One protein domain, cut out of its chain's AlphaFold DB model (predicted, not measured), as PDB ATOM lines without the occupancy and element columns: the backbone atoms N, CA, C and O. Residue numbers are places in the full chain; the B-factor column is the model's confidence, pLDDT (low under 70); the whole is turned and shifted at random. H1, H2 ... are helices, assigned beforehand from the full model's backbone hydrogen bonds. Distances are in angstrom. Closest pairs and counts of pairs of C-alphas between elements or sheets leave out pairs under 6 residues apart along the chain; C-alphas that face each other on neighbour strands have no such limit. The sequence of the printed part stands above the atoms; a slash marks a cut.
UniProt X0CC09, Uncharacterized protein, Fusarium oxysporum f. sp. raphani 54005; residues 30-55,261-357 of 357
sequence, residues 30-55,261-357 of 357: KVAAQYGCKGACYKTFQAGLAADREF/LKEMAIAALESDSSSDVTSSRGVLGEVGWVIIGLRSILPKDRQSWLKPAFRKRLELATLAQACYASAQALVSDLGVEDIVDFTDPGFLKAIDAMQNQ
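What this domain is: This is residues 30 to 55 and 261 to 357 of the 357 residues of an uncharacterized protein of Fusarium oxysporum f. sp. raphani 54005 (UniProt X0CC09). The longest helix, H4, runs through the middle, with helices on both sides of it. On one side short H6 sits between H4 and long H2, with H1 and H5 near; on the other side lie H3 and H7, and H7 crosses H4. The long link from H6, residues 330 to 344, leads across to H7. The printed part has 123 residues with seven named helices, H1 to H7 in order, and no named strand: all helix. It is compact, with a radius of gyration of the C-alphas of 14.4 A and spans of 37 by 36 by 28 A.

Where its parts are: H1, residues 30 to 34, begins at C-alpha 30 (-7.802, 42.029, -18.684) and measures 6.8 A. H2, residues 40 to 55, measures 23.9 A. H3 is residues 261 to 270, 14.2 A, and H4 residues 277 to 297, 30.8 A. H5, residues 308 to 320, measures 18.5 A, and H6, residues 325 to 329, 6.1 A. H7, residues 345 to 355, 15.9 A, ends at C-alpha 355 (3.165, 42.185, 18.058).

How they stand to each other: H4 is the hub. With residues 281 to 285 alone it touches H6, the closest C-alphas being Gly 285 and Gln 328, 4.7 A. H6 touches H2, C-alphas 48 and 326 being closest at 3.9 A. H5 is close to H4 but not clearly touching, C-alphas 288 and 314 being closest at 6.6 A, about perpendicular at 74 degrees. H1 is close to H5 but not clearly touching, C-alphas 32 and 316 being closest at 6.8 A. With residues 290 to 297 alone H4 touches H7, C-alphas 294 and 350 being closest at 7.1 A, about perpendicular at 78 degrees. H3 and H4, a hairpin, only just touch, with 3 pairs of C-alphas within 8 A, the closest being 268 and 280, 7.2 A. H2 and H7 are apart. Every O i to N i+4 pair is within hydrogen-bond range in H3, H5 and H6, against 10 of 12 in H2, 16 of 17 in H4, 6 of 7 in H7 and 0 of 1 in H1, where 1 of 2 O i to N i+3 pairs is.

The domain as a whole: The two C-alphas farthest apart, Gly 39 and Gln 357, are 42.1 A apart. Residues 56 to 260 are not printed, and C-alphas 55 and 261 stand 27.6 A apart across the cut. The link H6 to H7 is long. The pLDDT is under 70 in residues 268 to 284 and 356 to 357.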
ATOM      1  N   LYS A  30      -6.351  42.067 -18.912       98.25
ATOM      2  CA  LYS A  30      -7.802  42.029 -18.684       98.25
ATOM      3  C   LYS A  30      -8.137  41.666 -17.238       98.25
ATOM      4  O   LYS A  30      -9.017  42.294 -16.659       98.25
ATOM      5  N   VAL A  31      -7.449  40.677 -16.668       98.31
ATOM      6  CA  VAL A  31      -7.637  40.273 -15.267       98.31
ATOM      7  C   VAL A  31      -7.135  41.376 -14.339       98.31
ATOM      8  O   VAL A  31      -7.903  41.855 -13.513       98.31
ATOM      9  N   ALA A  32      -5.907  41.870 -14.527       98.19
ATOM     10  CA  ALA A  32      -5.348  42.948 -13.704       98.19
ATOM     11  C   ALA A  32      -6.235  44.210 -13.683       98.19
ATOM     12  O   ALA A  32      -6.430  44.831 -12.635       98.19
ATOM     13  N   ALA A  33      -6.855  44.543 -14.820       97.94
ATOM     14  CA  ALA A  33      -7.774  45.667 -14.945       97.94
ATOM     15  C   ALA A  33      -9.031  45.550 -14.061       97.94
ATOM     16  O   ALA A  33      -9.547  46.585 -13.628       97.94
ATOM     17  N   GLN A  34      -9.512  44.333 -13.763       98.12
ATOM     18  CA  GLN A  34     -10.643  44.103 -12.842       98.12
ATOM     19  C   GLN A  34     -10.290  44.500 -11.401       98.12
ATOM     20  O   GLN A  34     -11.142  44.986 -10.653       98.12
ATOM     21  N   TYR A  35      -9.006  44.393 -11.059       97.94
ATOM     22  CA  TYR A  35      -8.439  44.775  -9.769       97.94
ATOM     23  C   TYR A  35      -7.859  46.197  -9.759       97.94
ATOM     24  O   TYR A  35      -7.169  46.598  -8.827       97.94
ATOM     25  N   GLY A  36      -8.145  46.989 -10.794       96.31
ATOM     26  CA  GLY A  36      -7.756  48.394 -10.863       96.31
ATOM     27  C   GLY A  36      -6.319  48.650 -11.314       96.31
ATOM     28  O   GLY A  36      -5.969  49.816 -11.432       96.31
ATOM     29  N   CYS A  37      -5.508  47.628 -11.605       97.25
ATOM     30  CA  CYS A  37      -4.145  47.788 -12.124       97.25
ATOM     31  C   CYS A  37      -4.159  47.836 -13.659       97.25
ATOM     32  O   CYS A  37      -4.251  46.809 -14.332       97.25
ATOM     33  N   LYS A  38      -4.116  49.050 -14.220       96.38
ATOM     34  CA  LYS A  38      -4.167  49.318 -15.670       96.38
ATOM     35  C   LYS A  38      -2.951  50.136 -16.111       96.38
ATOM     36  O   LYS A  38      -2.278  50.735 -15.279       96.38
ATOM     37  N   GLY A  39      -2.689  50.187 -17.419       95.94
ATOM     38  CA  GLY A  39      -1.681  51.079 -18.007       95.94
ATOM     39  C   GLY A  39      -0.305  50.944 -17.348       95.94
ATOM     40  O   GLY A  39       0.296  49.870 -17.386       95.94
ATOM     41  N   ALA A  40       0.167  52.030 -16.726       94.69
ATOM     42  CA  ALA A  40       1.458  52.088 -16.044       94.69
ATOM     43  C   ALA A  40       1.589  51.050 -14.918       94.69
ATOM     44  O   ALA A  40       2.609  50.368 -14.867       94.69
ATOM     45  N   CYS A  41       0.551  50.850 -14.092       95.44
ATOM     46  CA  CYS A  41       0.593  49.823 -13.048       95.44
ATOM     47  C   CYS A  41       0.852  48.442 -13.640       95.44
ATOM     48  O   CYS A  41       1.756  47.739 -13.201       95.44
ATOM     49  N   TYR A  42       0.075  48.054 -14.655       97.88
ATOM     50  CA  TYR A  42       0.193  46.718 -15.230       97.88
ATOM     51  C   TYR A  42       1.575  46.505 -15.852       97.88
ATOM     52  O   TYR A  42       2.159  45.438 -15.694       97.88
ATOM     53  N   LYS A  43       2.135  47.538 -16.492       97.75
ATOM     54  CA  LYS A  43       3.498  47.498 -17.029       97.75
ATOM     55  C   LYS A  43       4.535  47.239 -15.928       97.75
ATOM     56  O   LYS A  43       5.355  46.338 -16.084       97.75
ATOM     57  N   THR A  44       4.487  47.986 -14.826       96.44
ATOM     58  CA  THR A  44       5.416  47.799 -13.697       96.44
ATOM     59  C   THR A  44       5.195  46.453 -13.010       96.44
ATOM     60  O   THR A  44       6.156  45.776 -12.663       96.44
ATOM     61  N   PHE A  45       3.941  46.014 -12.873       97.31
ATOM     62  CA  PHE A  45       3.601  44.719 -12.292       97.31
ATOM     63  C   PHE A  45       4.171  43.555 -13.106       97.31
ATOM     64  O   PHE A  45       4.775  42.656 -12.534       97.31
ATOM     65  N   GLN A  46       4.065  43.601 -14.437       98.06
ATOM     66  CA  GLN A  46       4.677  42.598 -15.314       98.06
ATOM     67  C   GLN A  46       6.207  42.587 -15.207       98.06
ATOM     68  O   GLN A  46       6.801  41.514 -15.168       98.06
ATOM     69  N   ALA A  47       6.843  43.759 -15.105       97.06
ATOM     70  CA  ALA A  47       8.283  43.842 -14.866       97.06
ATOM     71  C   ALA A  47       8.674  43.223 -13.511       97.06
ATOM     72  O   ALA A  47       9.639  42.469 -13.439       97.06
ATOM     73  N   GLY A  48       7.888  43.477 -12.458       96.56
ATOM     74  CA  GLY A  48       8.081  42.866 -11.144       96.56
ATOM     75  C   GLY A  48       7.882  41.347 -11.153       96.56
ATOM     76  O   GLY A  48       8.682  40.634 -10.561       96.56
ATOM     77  N   LEU A  49       6.870  40.833 -11.863       97.06
ATOM     78  CA  LEU A  49       6.671  39.386 -12.034       97.06
ATOM     79  C   LEU A  49       7.861  38.744 -12.753       97.06
ATOM     80  O   LEU A  49       8.306  37.674 -12.350       97.06
ATOM     81  N   ALA A  50       8.379  39.390 -13.801       95.75
ATOM     82  CA  ALA A  50       9.542  38.900 -14.532       95.75
ATOM     83  C   ALA A  50      10.797  38.854 -13.647       95.75
ATOM     84  O   ALA A  50      11.478  37.834 -13.636       95.75
ATOM     85  N   ALA A  51      11.056  39.915 -12.874       95.12
ATOM     86  CA  ALA A  51      12.176  39.964 -11.934       95.12
ATOM     87  C   ALA A  51      12.044  38.906 -10.829       95.12
ATOM     88  O   ALA A  51      12.995  38.188 -10.532       95.12
ATOM     89  N   ASP A  52      10.851  38.754 -10.250       96.44
ATOM     90  CA  ASP A  52      10.651  37.782  -9.180       96.44
ATOM     91  C   ASP A  52      10.800  36.328  -9.687       96.44
ATOM     92  O   ASP A  52      11.284  35.464  -8.958       96.44
ATOM     93  N   ARG A  53      10.428  36.018 -10.935       94.50
ATOM     94  CA  ARG A  53      10.532  34.650 -11.494       94.50
ATOM     95  C   ARG A  53      11.957  34.126 -11.624       94.50
ATOM     96  O   ARG A  53      12.135  32.914 -11.676       94.50
ATOM     97  N   GLU A  54      12.947  35.011 -11.682       91.00
ATOM     98  CA  GLU A  54      14.355  34.611 -11.720       91.00
ATOM     99  C   GLU A  54      14.774  33.898 -10.423       91.00
ATOM    100  O   GLU A  54      15.575  32.964 -10.455       91.00
ATOM    101  N   PHE A  55      14.174  34.279  -9.290       92.50
ATOM    102  CA  PHE A  55      14.580  33.799  -7.971       92.50
ATOM    103  C   PHE A  55      13.484  33.001  -7.262       92.50
ATOM    104  O   PHE A  55      13.710  31.877  -6.813       92.50
ATOM    105  N   LEU A 261       5.660  48.263  14.716       80.06
ATOM    106  CA  LEU A 261       5.014  48.472  13.409       80.06
ATOM    107  C   LEU A 261       3.952  49.563  13.455       80.06
ATOM    108  O   LEU A 261       3.810  50.309  12.493       80.06
ATOM    109  N   LYS A 262       3.231  49.675  14.574       77.81
ATOM    110  CA  LYS A 262       2.251  50.740  14.787       77.81
ATOM    111  C   LYS A 262       2.923  52.112  14.731       77.81
ATOM    112  O   LYS A 262       2.495  52.973  13.972       77.81
ATOM    113  N   GLU A 263       3.968  52.321  15.521       80.19
ATOM    114  CA  GLU A 263       4.674  53.599  15.576       80.19
ATOM    115  C   GLU A 263       5.500  53.864  14.325       80.19
ATOM    116  O   GLU A 263       5.585  55.006  13.900       80.19
ATOM    117  N   MET A 264       6.051  52.826  13.699       77.75
ATOM    118  CA  MET A 264       6.715  52.931  12.401       77.75
ATOM    119  C   MET A 264       5.726  53.364  11.315       77.75
ATOM    120  O   MET A 264       6.058  54.231  10.514       77.75
ATOM    121  N   ALA A 265       4.507  52.813  11.313       72.62
ATOM    122  CA  ALA A 265       3.457  53.228  10.390       72.62
ATOM    123  C   ALA A 265       3.038  54.683  10.636       72.62
ATOM    124  O   ALA A 265       2.943  55.437   9.680       72.62
ATOM    125  N   ILE A 266       2.849  55.101  11.894       72.38
ATOM    126  CA  ILE A 266       2.536  56.502  12.234       72.38
ATOM    127  C   ILE A 266       3.674  57.437  11.798       72.38
ATOM    128  O   ILE A 266       3.433  58.407  11.085       72.38
ATOM    129  N   ALA A 267       4.917  57.112  12.153       74.19
ATOM    130  CA  ALA A 267       6.083  57.925  11.822       74.19
ATOM    131  C   ALA A 267       6.279  58.078  10.307       74.19
ATOM    132  O   ALA A 267       6.646  59.157   9.852       74.19
ATOM    133  N   ALA A 268       5.998  57.033   9.521       68.44
ATOM    134  CA  ALA A 268       6.074  57.093   8.062       68.44
ATOM    135  C   ALA A 268       5.043  58.050   7.430       68.44
ATOM    136  O   ALA A 268       5.250  58.518   6.314       68.44
ATOM    137  N   LEU A 269       3.937  58.339   8.122       65.38
ATOM    138  CA  LEU A 269       2.904  59.279   7.670       65.38
ATOM    139  C   LEU A 269       3.217  60.711   8.087       65.38
ATOM    140  O   LEU A 269       2.911  61.649   7.360       65.38
ATOM    141  N   GLU A 270       3.794  60.864   9.278       67.94
ATOM    142  CA  GLU A 270       4.215  62.154   9.823       67.94
ATOM    143  C   GLU A 270       5.493  62.666   9.151       67.94
ATOM    144  O   GLU A 270       5.714  63.877   9.086       67.94
ATOM    145  N   SER A 271       6.331  61.767   8.619       62.03
ATOM    146  CA  SER A 271       7.444  62.139   7.753       62.03
ATOM    147  C   SER A 271       6.893  62.625   6.414       62.03
ATOM    148  O   SER A 271       6.638  61.840   5.502       62.03
ATOM    149  N   ASP A 272       6.674  63.934   6.340       51.50
ATOM    150  CA  ASP A 272       6.205  64.654   5.165       51.50
ATOM    151  C   ASP A 272       6.884  64.138   3.880       51.50
ATOM    152  O   ASP A 272       8.103  63.961   3.823       51.50
ATOM    153  N   SER A 273       6.064  63.883   2.863       51.97
ATOM    154  CA  SER A 273       6.314  63.193   1.583       51.97
ATOM    155  C   SER A 273       7.427  63.755   0.663       51.97
ATOM    156  O   SER A 273       7.411  63.527  -0.546       51.97
ATOM    157  N   SER A 274       8.414  64.486   1.190       48.16
ATOM    158  CA  SER A 274       9.306  65.358   0.417       48.16
ATOM    159  C   SER A 274      10.787  64.966   0.345       48.16
ATOM    160  O   SER A 274      11.523  65.655  -0.359       48.16
ATOM    161  N   SER A 275      11.264  63.881   0.975       44.97
ATOM    162  CA  SER A 275      12.692  63.512   0.855       44.97
ATOM    163  C   SER A 275      13.010  62.180   0.172       44.97
ATOM    164  O   SER A 275      14.122  62.057  -0.336       44.97
ATOM    165  N   ASP A 276      12.072  61.230   0.038       48.78
ATOM    166  CA  ASP A 276      12.288  60.063  -0.833       48.78
ATOM    167  C   ASP A 276      10.975  59.353  -1.238       48.78
ATOM    168  O   ASP A 276      10.356  58.616  -0.470       48.78
ATOM    169  N   VAL A 277      10.537  59.531  -2.487       47.72
ATOM    170  CA  VAL A 277       9.381  58.807  -3.065       47.72
ATOM    171  C   VAL A 277       9.607  57.281  -3.048       47.72
ATOM    172  O   VAL A 277       8.658  56.498  -3.100       47.72
ATOM    173  N   THR A 278      10.862  56.839  -2.947       49.12
ATOM    174  CA  THR A 278      11.244  55.425  -2.858       49.12
ATOM    175  C   THR A 278      10.940  54.839  -1.476       49.12
ATOM    176  O   THR A 278      10.479  53.701  -1.390       49.12
ATOM    177  N   SER A 279      11.129  55.612  -0.398       51.31
ATOM    178  CA  SER A 279      10.902  55.146   0.978       51.31
ATOM    179  C   SER A 279       9.410  55.027   1.297       51.31
ATOM    180  O   SER A 279       8.974  53.993   1.802       51.31
ATOM    181  N   SER A 280       8.606  56.018   0.897       52.69
ATOM    182  CA  SER A 280       7.143  55.980   1.032       52.69
ATOM    183  C   SER A 280       6.542  54.788   0.281       52.69
ATOM    184  O   SER A 280       5.802  54.008   0.871       52.69
ATOM    185  N   ARG A 281       6.939  54.546  -0.976       59.47
ATOM    186  CA  ARG A 281       6.500  53.371  -1.757       59.47
ATOM    187  C   ARG A 281       6.914  52.028  -1.145       59.47
ATOM    188  O   ARG A 281       6.131  51.080  -1.207       59.47
ATOM    189  N   GLY A 282       8.100  51.952  -0.541       61.56
ATOM    190  CA  GLY A 282       8.550  50.774   0.208       61.56
ATOM    191  C   GLY A 282       7.632  50.465   1.394       61.56
ATOM    192  O   GLY A 282       7.161  49.336   1.528       61.56
ATOM    193  N   VAL A 283       7.281  51.490   2.180       66.31
ATOM    194  CA  VAL A 283       6.335  51.372   3.304       66.31
ATOM    195  C   VAL A 283       4.962  50.881   2.830       66.31
ATOM    196  O   VAL A 283       4.367  50.010   3.462       66.31
ATOM    197  N   LEU A 284       4.464  51.366   1.686       68.50
ATOM    198  CA  LEU A 284       3.164  50.936   1.148       68.50
ATOM    199  C   LEU A 284       3.143  49.455   0.738       68.50
ATOM    200  O   LEU A 284       2.153  48.758   0.983       68.50
ATOM    201  N   GLY A 285       4.234  48.961   0.147       73.25
ATOM    202  CA  GLY A 285       4.397  47.536  -0.148       73.25
ATOM    203  C   GLY A 285       4.398  46.685   1.124       73.25
ATOM    204  O   GLY A 285       3.710  45.663   1.194       73.25
ATOM    205  N   GLU A 286       5.092  47.150   2.165       80.75
ATOM    206  CA  GLU A 286       5.165  46.461   3.456       80.75
ATOM    207  C   GLU A 286       3.821  46.388   4.183       80.75
ATOM    208  O   GLU A 286       3.462  45.328   4.707       80.75
ATOM    209  N   VAL A 287       3.036  47.467   4.147       83.62
ATOM    210  CA  VAL A 287       1.674  47.503   4.701       83.62
ATOM    211  C   VAL A 287       0.798  46.420   4.066       83.62
ATOM    212  O   VAL A 287       0.045  45.741   4.767       83.62
ATOM    213  N   GLY A 288       0.943  46.172   2.761       88.44
ATOM    214  CA  GLY A 288       0.217  45.103   2.076       88.44
ATOM    215  C   GLY A 288       0.500  43.712   2.647       88.44
ATOM    216  O   GLY A 288      -0.434  42.946   2.905       88.44
ATOM    217  N   TRP A 289       1.768  43.396   2.915       91.19
ATOM    218  CA  TRP A 289       2.150  42.127   3.539       91.19
ATOM    219  C   TRP A 289       1.675  42.021   4.991       91.19
ATOM    220  O   TRP A 289       1.182  40.959   5.374       91.19
ATOM    221  N   VAL A 290       1.726  43.110   5.773       90.12
ATOM    222  CA  VAL A 290       1.136  43.165   7.129       90.12
ATOM    223  C   VAL A 290      -0.343  42.800   7.074       90.12
ATOM    224  O   VAL A 290      -0.802  41.936   7.817       90.12
ATOM    225  N   ILE A 291      -1.094  43.385   6.144       89.75
ATOM    226  CA  ILE A 291      -2.535  43.151   6.008       89.75
ATOM    227  C   ILE A 291      -2.845  41.712   5.589       89.75
ATOM    228  O   ILE A 291      -3.818  41.132   6.081       89.75
ATOM    229  N   ILE A 292      -2.040  41.119   4.704       91.06
ATOM    230  CA  ILE A 292      -2.182  39.703   4.336       91.06
ATOM    231  C   ILE A 292      -1.862  38.806   5.540       91.06
ATOM    232  O   ILE A 292      -2.640  37.897   5.833       91.06
ATOM    233  N   GLY A 293      -0.792  39.099   6.284       91.25
ATOM    234  CA  GLY A 293      -0.441  38.394   7.519       91.25
ATOM    235  C   GLY A 293      -1.556  38.468   8.564       91.25
ATOM    236  O   GLY A 293      -1.955  37.439   9.115       91.25
ATOM    237  N   LEU A 294      -2.153  39.650   8.757       89.81
ATOM    238  CA  LEU A 294      -3.277  39.869   9.674       89.81
ATOM    239  C   LEU A 294      -4.474  38.973   9.374       89.81
ATOM    240  O   LEU A 294      -5.134  38.547  10.314       89.81
ATOM    241  N   ARG A 295      -4.749  38.614   8.115       89.31
ATOM    242  CA  ARG A 295      -5.866  37.704   7.787       89.31
ATOM    243  C   ARG A 295      -5.699  36.315   8.410       89.31
ATOM    244  O   ARG A 295      -6.690  35.638   8.660       89.31
ATOM    245  N   SER A 296      -4.460  35.894   8.674       86.56
ATOM    246  CA  SER A 296      -4.156  34.611   9.324       86.56
ATOM    247  C   SER A 296      -4.174  34.675  10.858       86.56
ATOM    248  O   SER A 296      -4.352  33.650  11.516       86.56
ATOM    249  N   ILE A 297      -4.019  35.876  11.417       89.12
ATOM    250  CA  ILE A 297      -4.033  36.164  12.858       89.12
ATOM    251  C   ILE A 297      -5.475  36.488  13.289       89.12
ATOM    252  O   ILE A 297      -6.053  35.878  14.180       89.12
ATOM    253  N   LEU A 298      -6.136  37.391  12.575       89.56
ATOM    254  CA  LEU A 298      -7.489  37.862  12.844       89.56
ATOM    255  C   LEU A 298      -8.447  37.447  11.711       89.56
ATOM    256  O   LEU A 298      -8.989  38.308  11.023       89.56
ATOM    257  N   PRO A 299      -8.741  36.145  11.515       86.25
ATOM    258  CA  PRO A 299      -9.554  35.672  10.386       86.25
ATOM    259  C   PRO A 299     -11.010  36.162  10.414       86.25
ATOM    260  O   PRO A 299     -11.727  36.042   9.424       86.25
ATOM    261  N   LYS A 300     -11.471  36.692  11.555       88.12
ATOM    262  CA  LYS A 300     -12.806  37.287  11.712       88.12
ATOM    263  C   LYS A 300     -12.831  38.796  11.444       88.12
ATOM    264  O   LYS A 300     -13.922  39.361  11.375       88.12
ATOM    265  N   ASP A 301     -11.673  39.446  11.320       86.75
ATOM    266  CA  ASP A 301     -11.609  40.865  10.982       86.75
ATOM    267  C   ASP A 301     -11.996  41.061   9.509       86.75
ATOM    268  O   ASP A 301     -11.415  40.472   8.598       86.75
ATOM    269  N   ARG A 302     -13.006  41.902   9.269       84.00
ATOM    270  CA  ARG A 302     -13.482  42.246   7.919       84.00
ATOM    271  C   ARG A 302     -12.578  43.269   7.223       84.00
ATOM    272  O   ARG A 302     -12.773  43.549   6.032       84.00
ATOM    273  N   GLN A 303     -11.616  43.829   7.958       86.25
ATOM    274  CA  GLN A 303     -10.663  44.837   7.509       86.25
ATOM    275  C   GLN A 303     -11.373  46.058   6.902       86.25
ATOM    276  O   GLN A 303     -11.006  46.533   5.828       86.25
ATOM    277  N   SER A 304     -12.461  46.528   7.531       86.50
ATOM    278  CA  SER A 304     -13.297  47.634   7.018       86.50
ATOM    279  C   SER A 304     -12.538  48.953   6.854       86.50
ATOM    280  O   SER A 304     -12.975  49.814   6.100       86.50
ATOM    281  N   TRP A 305     -11.392  49.067   7.520       88.12
ATOM    282  CA  TRP A 305     -10.425  50.158   7.442       88.12
ATOM    283  C   TRP A 305      -9.605  50.180   6.135       88.12
ATOM    284  O   TRP A 305      -8.981  51.192   5.817       88.12
ATOM    285  N   LEU A 306      -9.623  49.103   5.336       90.94
ATOM    286  CA  LEU A 306      -8.984  49.069   4.015       90.94
ATOM    287  C   LEU A 306      -9.785  49.840   2.977       90.94
ATOM    288  O   LEU A 306     -10.970  49.568   2.751       90.94
ATOM    289  N   LYS A 307      -9.096  50.699   2.233       92.12
ATOM    290  CA  LYS A 307      -9.689  51.384   1.090       92.12
ATOM    291  C   LYS A 307      -9.967  50.396  -0.058       92.12
ATOM    292  O   LYS A 307      -9.210  49.437  -0.263       92.12
ATOM    293  N   PRO A 308     -11.038  50.604  -0.851       93.56
ATOM    294  CA  PRO A 308     -11.430  49.664  -1.904       93.56
ATOM    295  C   PRO A 308     -10.364  49.426  -2.981       93.56
ATOM    296  O   PRO A 308     -10.234  48.299  -3.462       93.56
ATOM    297  N   ALA A 309      -9.608  50.462  -3.364       92.94
ATOM    298  CA  ALA A 309      -8.561  50.357  -4.380       92.94
ATOM    299  C   ALA A 309      -7.458  49.388  -3.936       92.94
ATOM    300  O   ALA A 309      -7.163  48.416  -4.635       92.94
ATOM    301  N   PHE A 310      -6.922  49.586  -2.733       92.62
ATOM    302  CA  PHE A 310      -5.879  48.727  -2.188       92.62
ATOM    303  C   PHE A 310      -6.356  47.310  -1.888       92.62
ATOM    304  O   PHE A 310      -5.651  46.352  -2.202       92.62
ATOM    305  N   ARG A 311      -7.587  47.141  -1.384       93.88
ATOM    306  CA  ARG A 311      -8.189  45.810  -1.202       93.88
ATOM    307  C   ARG A 311      -8.126  44.987  -2.494       93.88
ATOM    308  O   ARG A 311      -7.677  43.842  -2.456       93.88
ATOM    309  N   LYS A 312      -8.480  45.590  -3.635       95.75
ATOM    310  CA  LYS A 312      -8.365  44.945  -4.951       95.75
ATOM    311  C   LYS A 312      -6.916  44.638  -5.334       95.75
ATOM    312  O   LYS A 312      -6.658  43.573  -5.887       95.75
ATOM    313  N   ARG A 313      -5.952  45.516  -5.025       94.94
ATOM    314  CA  ARG A 313      -4.524  45.236  -5.279       94.94
ATOM    315  C   ARG A 313      -4.010  44.053  -4.455       94.94
ATOM    316  O   ARG A 313      -3.288  43.225  -4.997       94.94
ATOM    317  N   LEU A 314      -4.445  43.897  -3.205       94.75
ATOM    318  CA  LEU A 314      -4.106  42.726  -2.382       94.75
ATOM    319  C   LEU A 314      -4.747  41.429  -2.895       94.75
ATOM    320  O   LEU A 314      -4.137  40.361  -2.818       94.75
ATOM    321  N   GLU A 315      -5.974  41.497  -3.411       95.94
ATOM    322  CA  GLU A 315      -6.614  40.358  -4.082       95.94
ATOM    323  C   GLU A 315      -5.847  39.961  -5.348       95.94
ATOM    324  O   GLU A 315      -5.594  38.776  -5.555       95.94
ATOM    325  N   LEU A 316      -5.392  40.939  -6.139       97.62
ATOM    326  CA  LEU A 316      -4.538  40.696  -7.301       97.62
ATOM    327  C   LEU A 316      -3.188  40.083  -6.910       97.62
ATOM    328  O   LEU A 316      -2.758  39.120  -7.539       97.62
ATOM    329  N   ALA A 317      -2.550  40.587  -5.849       96.50
ATOM    330  CA  ALA A 317      -1.316  40.016  -5.310       96.50
ATOM    331  C   ALA A 317      -1.511  38.551  -4.889       96.50
ATOM    332  O   ALA A 317      -0.674  37.702  -5.182       96.50
ATOM    333  N   THR A 318      -2.648  38.241  -4.256       95.81
ATOM    334  CA  THR A 318      -3.012  36.875  -3.844       95.81
ATOM    335  C   THR A 318      -3.249  35.968  -5.045       95.81
ATOM    336  O   THR A 318      -2.720  34.856  -5.082       95.81
ATOM    337  N   LEU A 319      -3.999  36.445  -6.041       97.06
ATOM    338  CA  LEU A 319      -4.262  35.714  -7.278       97.06
ATOM    339  C   LEU A 319      -2.964  35.395  -8.028       97.06
ATOM    340  O   LEU A 319      -2.808  34.294  -8.543       97.06
ATOM    341  N   ALA A 320      -2.032  36.344  -8.058       97.19
ATOM    342  CA  ALA A 320      -0.741  36.185  -8.711       97.19
ATOM    343  C   ALA A 320       0.293  35.429  -7.868       97.19
ATOM    344  O   ALA A 320       1.356  35.109  -8.387       97.19
ATOM    345  N   GLN A 321       0.035  35.181  -6.577       96.75
ATOM    346  CA  GLN A 321       1.071  34.755  -5.625       96.75
ATOM    347  C   GLN A 321       2.320  35.660  -5.725       96.75
ATOM    348  O   GLN A 321       3.444  35.173  -5.844       96.75
ATOM    349  N   ALA A 322       2.098  36.977  -5.772       96.50
ATOM    350  CA  ALA A 322       3.126  37.992  -5.995       96.50
ATOM    351  C   ALA A 322       4.111  38.048  -4.816       96.50
ATOM    352  O   ALA A 322       3.682  38.256  -3.678       96.50
ATOM    353  N   CYS A 323       5.407  37.865  -5.075       96.12
ATOM    354  CA  CYS A 323       6.418  37.841  -4.020       96.12
ATOM    355  C   CYS A 323       6.873  39.240  -3.607       96.12
ATOM    356  O   CYS A 323       6.214  39.855  -2.766       96.12
ATOM    357  N   TYR A 324       7.983  39.743  -4.148       94.25
ATOM    358  CA  TYR A 324       8.603  40.968  -3.655       94.25
ATOM    359  C   TYR A 324       8.425  42.127  -4.632       94.25
ATOM    360  O   TYR A 324       7.607  43.018  -4.381       94.25
ATOM    361  N   ALA A 325       9.124  42.102  -5.769       94.50
ATOM    362  CA  ALA A 325       9.086  43.188  -6.742       94.50
ATOM    363  C   ALA A 325       7.692  43.332  -7.367       94.50
ATOM    364  O   ALA A 325       7.184  44.442  -7.536       94.50
ATOM    365  N   SER A 326       7.035  42.210  -7.665       94.94
ATOM    366  CA  SER A 326       5.672  42.189  -8.197       94.94
ATOM    367  C   SER A 326       4.649  42.744  -7.202       94.94
ATOM    368  O   SER A 326       3.777  43.519  -7.594       94.94
ATOM    369  N   ALA A 327       4.764  42.423  -5.911       94.19
ATOM    370  CA  ALA A 327       3.862  42.947  -4.888       94.19
ATOM    371  C   ALA A 327       4.057  44.457  -4.674       94.19
ATOM    372  O   ALA A 327       3.073  45.196  -4.638       94.19
ATOM    373  N   GLN A 328       5.305  44.937  -4.620       90.75
ATOM    374  CA  GLN A 328       5.589  46.375  -4.533       90.75
ATOM    375  C   GLN A 328       5.103  47.142  -5.772       90.75
ATOM    376  O   GLN A 328       4.572  48.248  -5.668       90.75
ATOM    377  N   ALA A 329       5.207  46.550  -6.963       92.88
ATOM    378  CA  ALA A 329       4.740  47.182  -8.193       92.88
ATOM    379  C   ALA A 329       3.224  47.461  -8.196       92.88
ATOM    380  O   ALA A 329       2.785  48.446  -8.798       92.88
ATOM    381  N   LEU A 330       2.427  46.641  -7.502       93.25
ATOM    382  CA  LEU A 330       0.967  46.777  -7.438       93.25
ATOM    383  C   LEU A 330       0.479  48.017  -6.689       93.25
ATOM    384  O   LEU A 330      -0.711  48.320  -6.763       93.25
ATOM    385  N   VAL A 331       1.360  48.713  -5.976       88.62
ATOM    386  CA  VAL A 331       1.032  49.926  -5.211       88.62
ATOM    387  C   VAL A 331       1.755  51.153  -5.763       88.62
ATOM    388  O   VAL A 331       1.642  52.242  -5.217       88.62
ATOM    389  N   SER A 332       2.487  50.990  -6.870       85.19
ATOM    390  CA  SER A 332       3.306  52.050  -7.464       85.19
ATOM    391  C   SER A 332       2.498  53.265  -7.930       85.19
ATOM    392  O   SER A 332       3.050  54.363  -7.997       85.19
ATOM    393  N   ASP A 333       1.215  53.081  -8.241       87.75
ATOM    394  CA  ASP A 333       0.282  54.117  -8.687       87.75
ATOM    395  C   ASP A 333      -0.723  54.561  -7.610       87.75
ATOM    396  O   ASP A 333      -1.660  55.282  -7.941       87.75
ATOM    397  N   LEU A 334      -0.550  54.132  -6.355       86.00
ATOM    398  CA  LEU A 334      -1.429  54.485  -5.238       86.00
ATOM    399  C   LEU A 334      -0.756  55.478  -4.287       86.00
ATOM    400  O   LEU A 334       0.439  55.362  -4.007       86.00
ATOM    401  N   GLY A 335      -1.546  56.422  -3.773       80.69
ATOM    402  CA  GLY A 335      -1.161  57.270  -2.648       80.69
ATOM    403  C   GLY A 335      -1.358  56.562  -1.305       80.69
ATOM    404  O   GLY A 335      -1.983  55.504  -1.213       80.69
ATOM    405  N   VAL A 336      -0.845  57.159  -0.231       77.06
ATOM    406  CA  VAL A 336      -1.044  56.674   1.149       77.06
ATOM    407  C   VAL A 336      -2.540  56.631   1.499       77.06
ATOM    408  O   VAL A 336      -3.028  55.680   2.112       77.06
ATOM    409  N   GLU A 337      -3.281  57.637   1.047       79.88
ATOM    410  CA  GLU A 337      -4.720  57.823   1.212       79.88
ATOM    411  C   GLU A 337      -5.572  56.727   0.551       79.88
ATOM    412  O   GLU A 337      -6.722  56.511   0.952       79.88
ATOM    413  N   ASP A 338      -5.005  56.001  -0.420       85.62
ATOM    414  CA  ASP A 338      -5.665  54.926  -1.166       85.62
ATOM    415  C   ASP A 338      -5.551  53.554  -0.489       85.62
ATOM    416  O   ASP A 338      -6.087  52.573  -1.018       85.62
ATOM    417  N   ILE A 339      -4.854  53.458   0.650       82.44
ATOM    418  CA  ILE A 339      -4.435  52.186   1.258       82.44
ATOM    419  C   ILE A 339      -5.268  51.842   2.483       82.44
ATOM    420  O   ILE A 339      -6.093  50.921   2.462       82.44
ATOM    421  N   VAL A 340      -5.062  52.597   3.552       81.81
ATOM    422  CA  VAL A 340      -5.728  52.426   4.837       81.81
ATOM    423  C   VAL A 340      -5.841  53.791   5.492       81.81
ATOM    424  O   VAL A 340      -4.977  54.646   5.321       81.81
ATOM    425  N   ASP A 341      -6.920  54.006   6.237       79.50
ATOM    426  CA  ASP A 341      -6.907  55.073   7.229       79.50
ATOM    427  C   ASP A 341      -6.041  54.610   8.405       79.50
ATOM    428  O   ASP A 341      -6.475  53.831   9.251       79.50
ATOM    429  N   PHE A 342      -4.784  55.042   8.424       77.12
ATOM    430  CA  PHE A 342      -3.823  54.655   9.454       77.12
ATOM    431  C   PHE A 342      -4.175  55.195  10.852       77.12
ATOM    432  O   PHE A 342      -3.564  54.774  11.835       77.12
ATOM    433  N   THR A 343      -5.163  56.089  10.959       78.81
ATOM    434  CA  THR A 343      -5.715  56.552  12.239       78.81
ATOM    435  C   THR A 343      -6.915  55.720  12.701       78.81
ATOM    436  O   THR A 343      -7.359  55.873  13.841       78.81
ATOM    437  N   ASP A 344      -7.416  54.801  11.863       85.75
ATOM    438  CA  ASP A 344      -8.556  53.950  12.193       85.75
ATOM    439  C   ASP A 344      -8.236  53.059  13.413       85.75
ATOM    440  O   ASP A 344      -7.282  52.266  13.388       85.75
ATOM    441  N   PRO A 345      -9.038  53.130  14.493       85.81
ATOM    442  CA  PRO A 345      -8.797  52.341  15.698       85.81
ATOM    443  C   PRO A 345      -8.800  50.826  15.459       85.81
ATOM    444  O   PRO A 345      -8.124  50.086  16.175       85.81
ATOM    445  N   GLY A 346      -9.556  50.348  14.469       87.50
ATOM    446  CA  GLY A 346      -9.592  48.950  14.060       87.50
ATOM    447  C   GLY A 346      -8.276  48.499  13.436       87.50
ATOM    448  O   GLY A 346      -7.770  47.443  13.815       87.50
ATOM    449  N   PHE A 347      -7.682  49.310  12.557       86.25
ATOM    450  CA  PHE A 347      -6.358  49.033  11.991       86.25
ATOM    451  C   PHE A 347      -5.271  49.019  13.071       86.25
ATOM    452  O   PHE A 347      -4.508  48.058  13.172       86.25
ATOM    453  N   LEU A 348      -5.243  50.043  13.929       84.75
ATOM    454  CA  LEU A 348      -4.260  50.145  15.010       84.75
ATOM    455  C   LEU A 348      -4.365  48.967  15.987       84.75
ATOM    456  O   LEU A 348      -3.347  48.405  16.384       84.75
ATOM    457  N   LYS A 349      -5.590  48.555  16.337       85.38
ATOM    458  CA  LYS A 349      -5.840  47.367  17.164       85.38
ATOM    459  C   LYS A 349      -5.403  46.077  16.467       85.38
ATOM    460  O   LYS A 349      -4.905  45.170  17.130       85.38
ATOM    461  N   ALA A 350      -5.601  45.977  15.153       85.88
ATOM    462  CA  ALA A 350      -5.192  44.807  14.391       85.88
ATOM    463  C   ALA A 350      -3.663  44.659  14.370       85.88
ATOM    464  O   ALA A 350      -3.162  43.573  14.658       85.88
ATOM    465  N   ILE A 351      -2.926  45.746  14.106       84.00
ATOM    466  CA  ILE A 351      -1.456  45.756  14.170       84.00
ATOM    467  C   ILE A 351      -0.957  45.424  15.577       84.00
ATOM    468  O   ILE A 351      -0.042  44.618  15.722       84.00
ATOM    469  N   ASP A 352      -1.563  45.998  16.614       83.44
ATOM    470  CA  ASP A 352      -1.169  45.738  18.003       83.44
ATOM    471  C   ASP A 352      -1.268  44.243  18.359       83.44
ATOM    472  O   ASP A 352      -0.331  43.652  18.897       83.44
ATOM    473  N   ALA A 353      -2.352  43.588  17.931       80.94
ATOM    474  CA  ALA A 353      -2.560  42.155  18.133       80.94
ATOM    475  C   ALA A 353      -1.527  41.260  17.420       80.94
ATOM    476  O   ALA A 353      -1.433  40.077  17.746       80.94
ATOM    477  N   MET A 354      -0.777  41.777  16.442       80.94
ATOM    478  CA  MET A 354       0.291  41.038  15.761       80.94
ATOM    479  C   MET A 354       1.583  40.989  16.588       80.94
ATOM    480  O   MET A 354       2.301  39.991  16.515       80.94
ATOM    481  N   GLN A 355       1.884  42.044  17.354       75.44
ATOM    482  CA  GLN A 355       3.165  42.185  18.058       75.44
ATOM    483  C   GLN A 355       3.081  41.920  19.568       75.44
ATOM    484  O   GLN A 355       4.082  41.511  20.146       75.44
ATOM    485  N   ASN A 356       1.907  42.099  20.187       68.56
ATOM    486  CA  ASN A 356       1.744  42.121  21.649       68.56
ATOM    487  C   ASN A 356       0.922  40.944  22.227       68.56
ATOM    488  O   ASN A 356       0.199  41.130  23.207       68.56
ATOM    489  N   GLN A 357       0.995  39.746  21.628       58.50
ATOM    490  CA  GLN A 357       0.317  38.534  22.139       58.50
ATOM    491  C   GLN A 357       1.171  37.676  23.070       58.50
ATOM    492  O   GLN A 357       2.382  37.518  22.792       58.50
TER     493      GLN A 357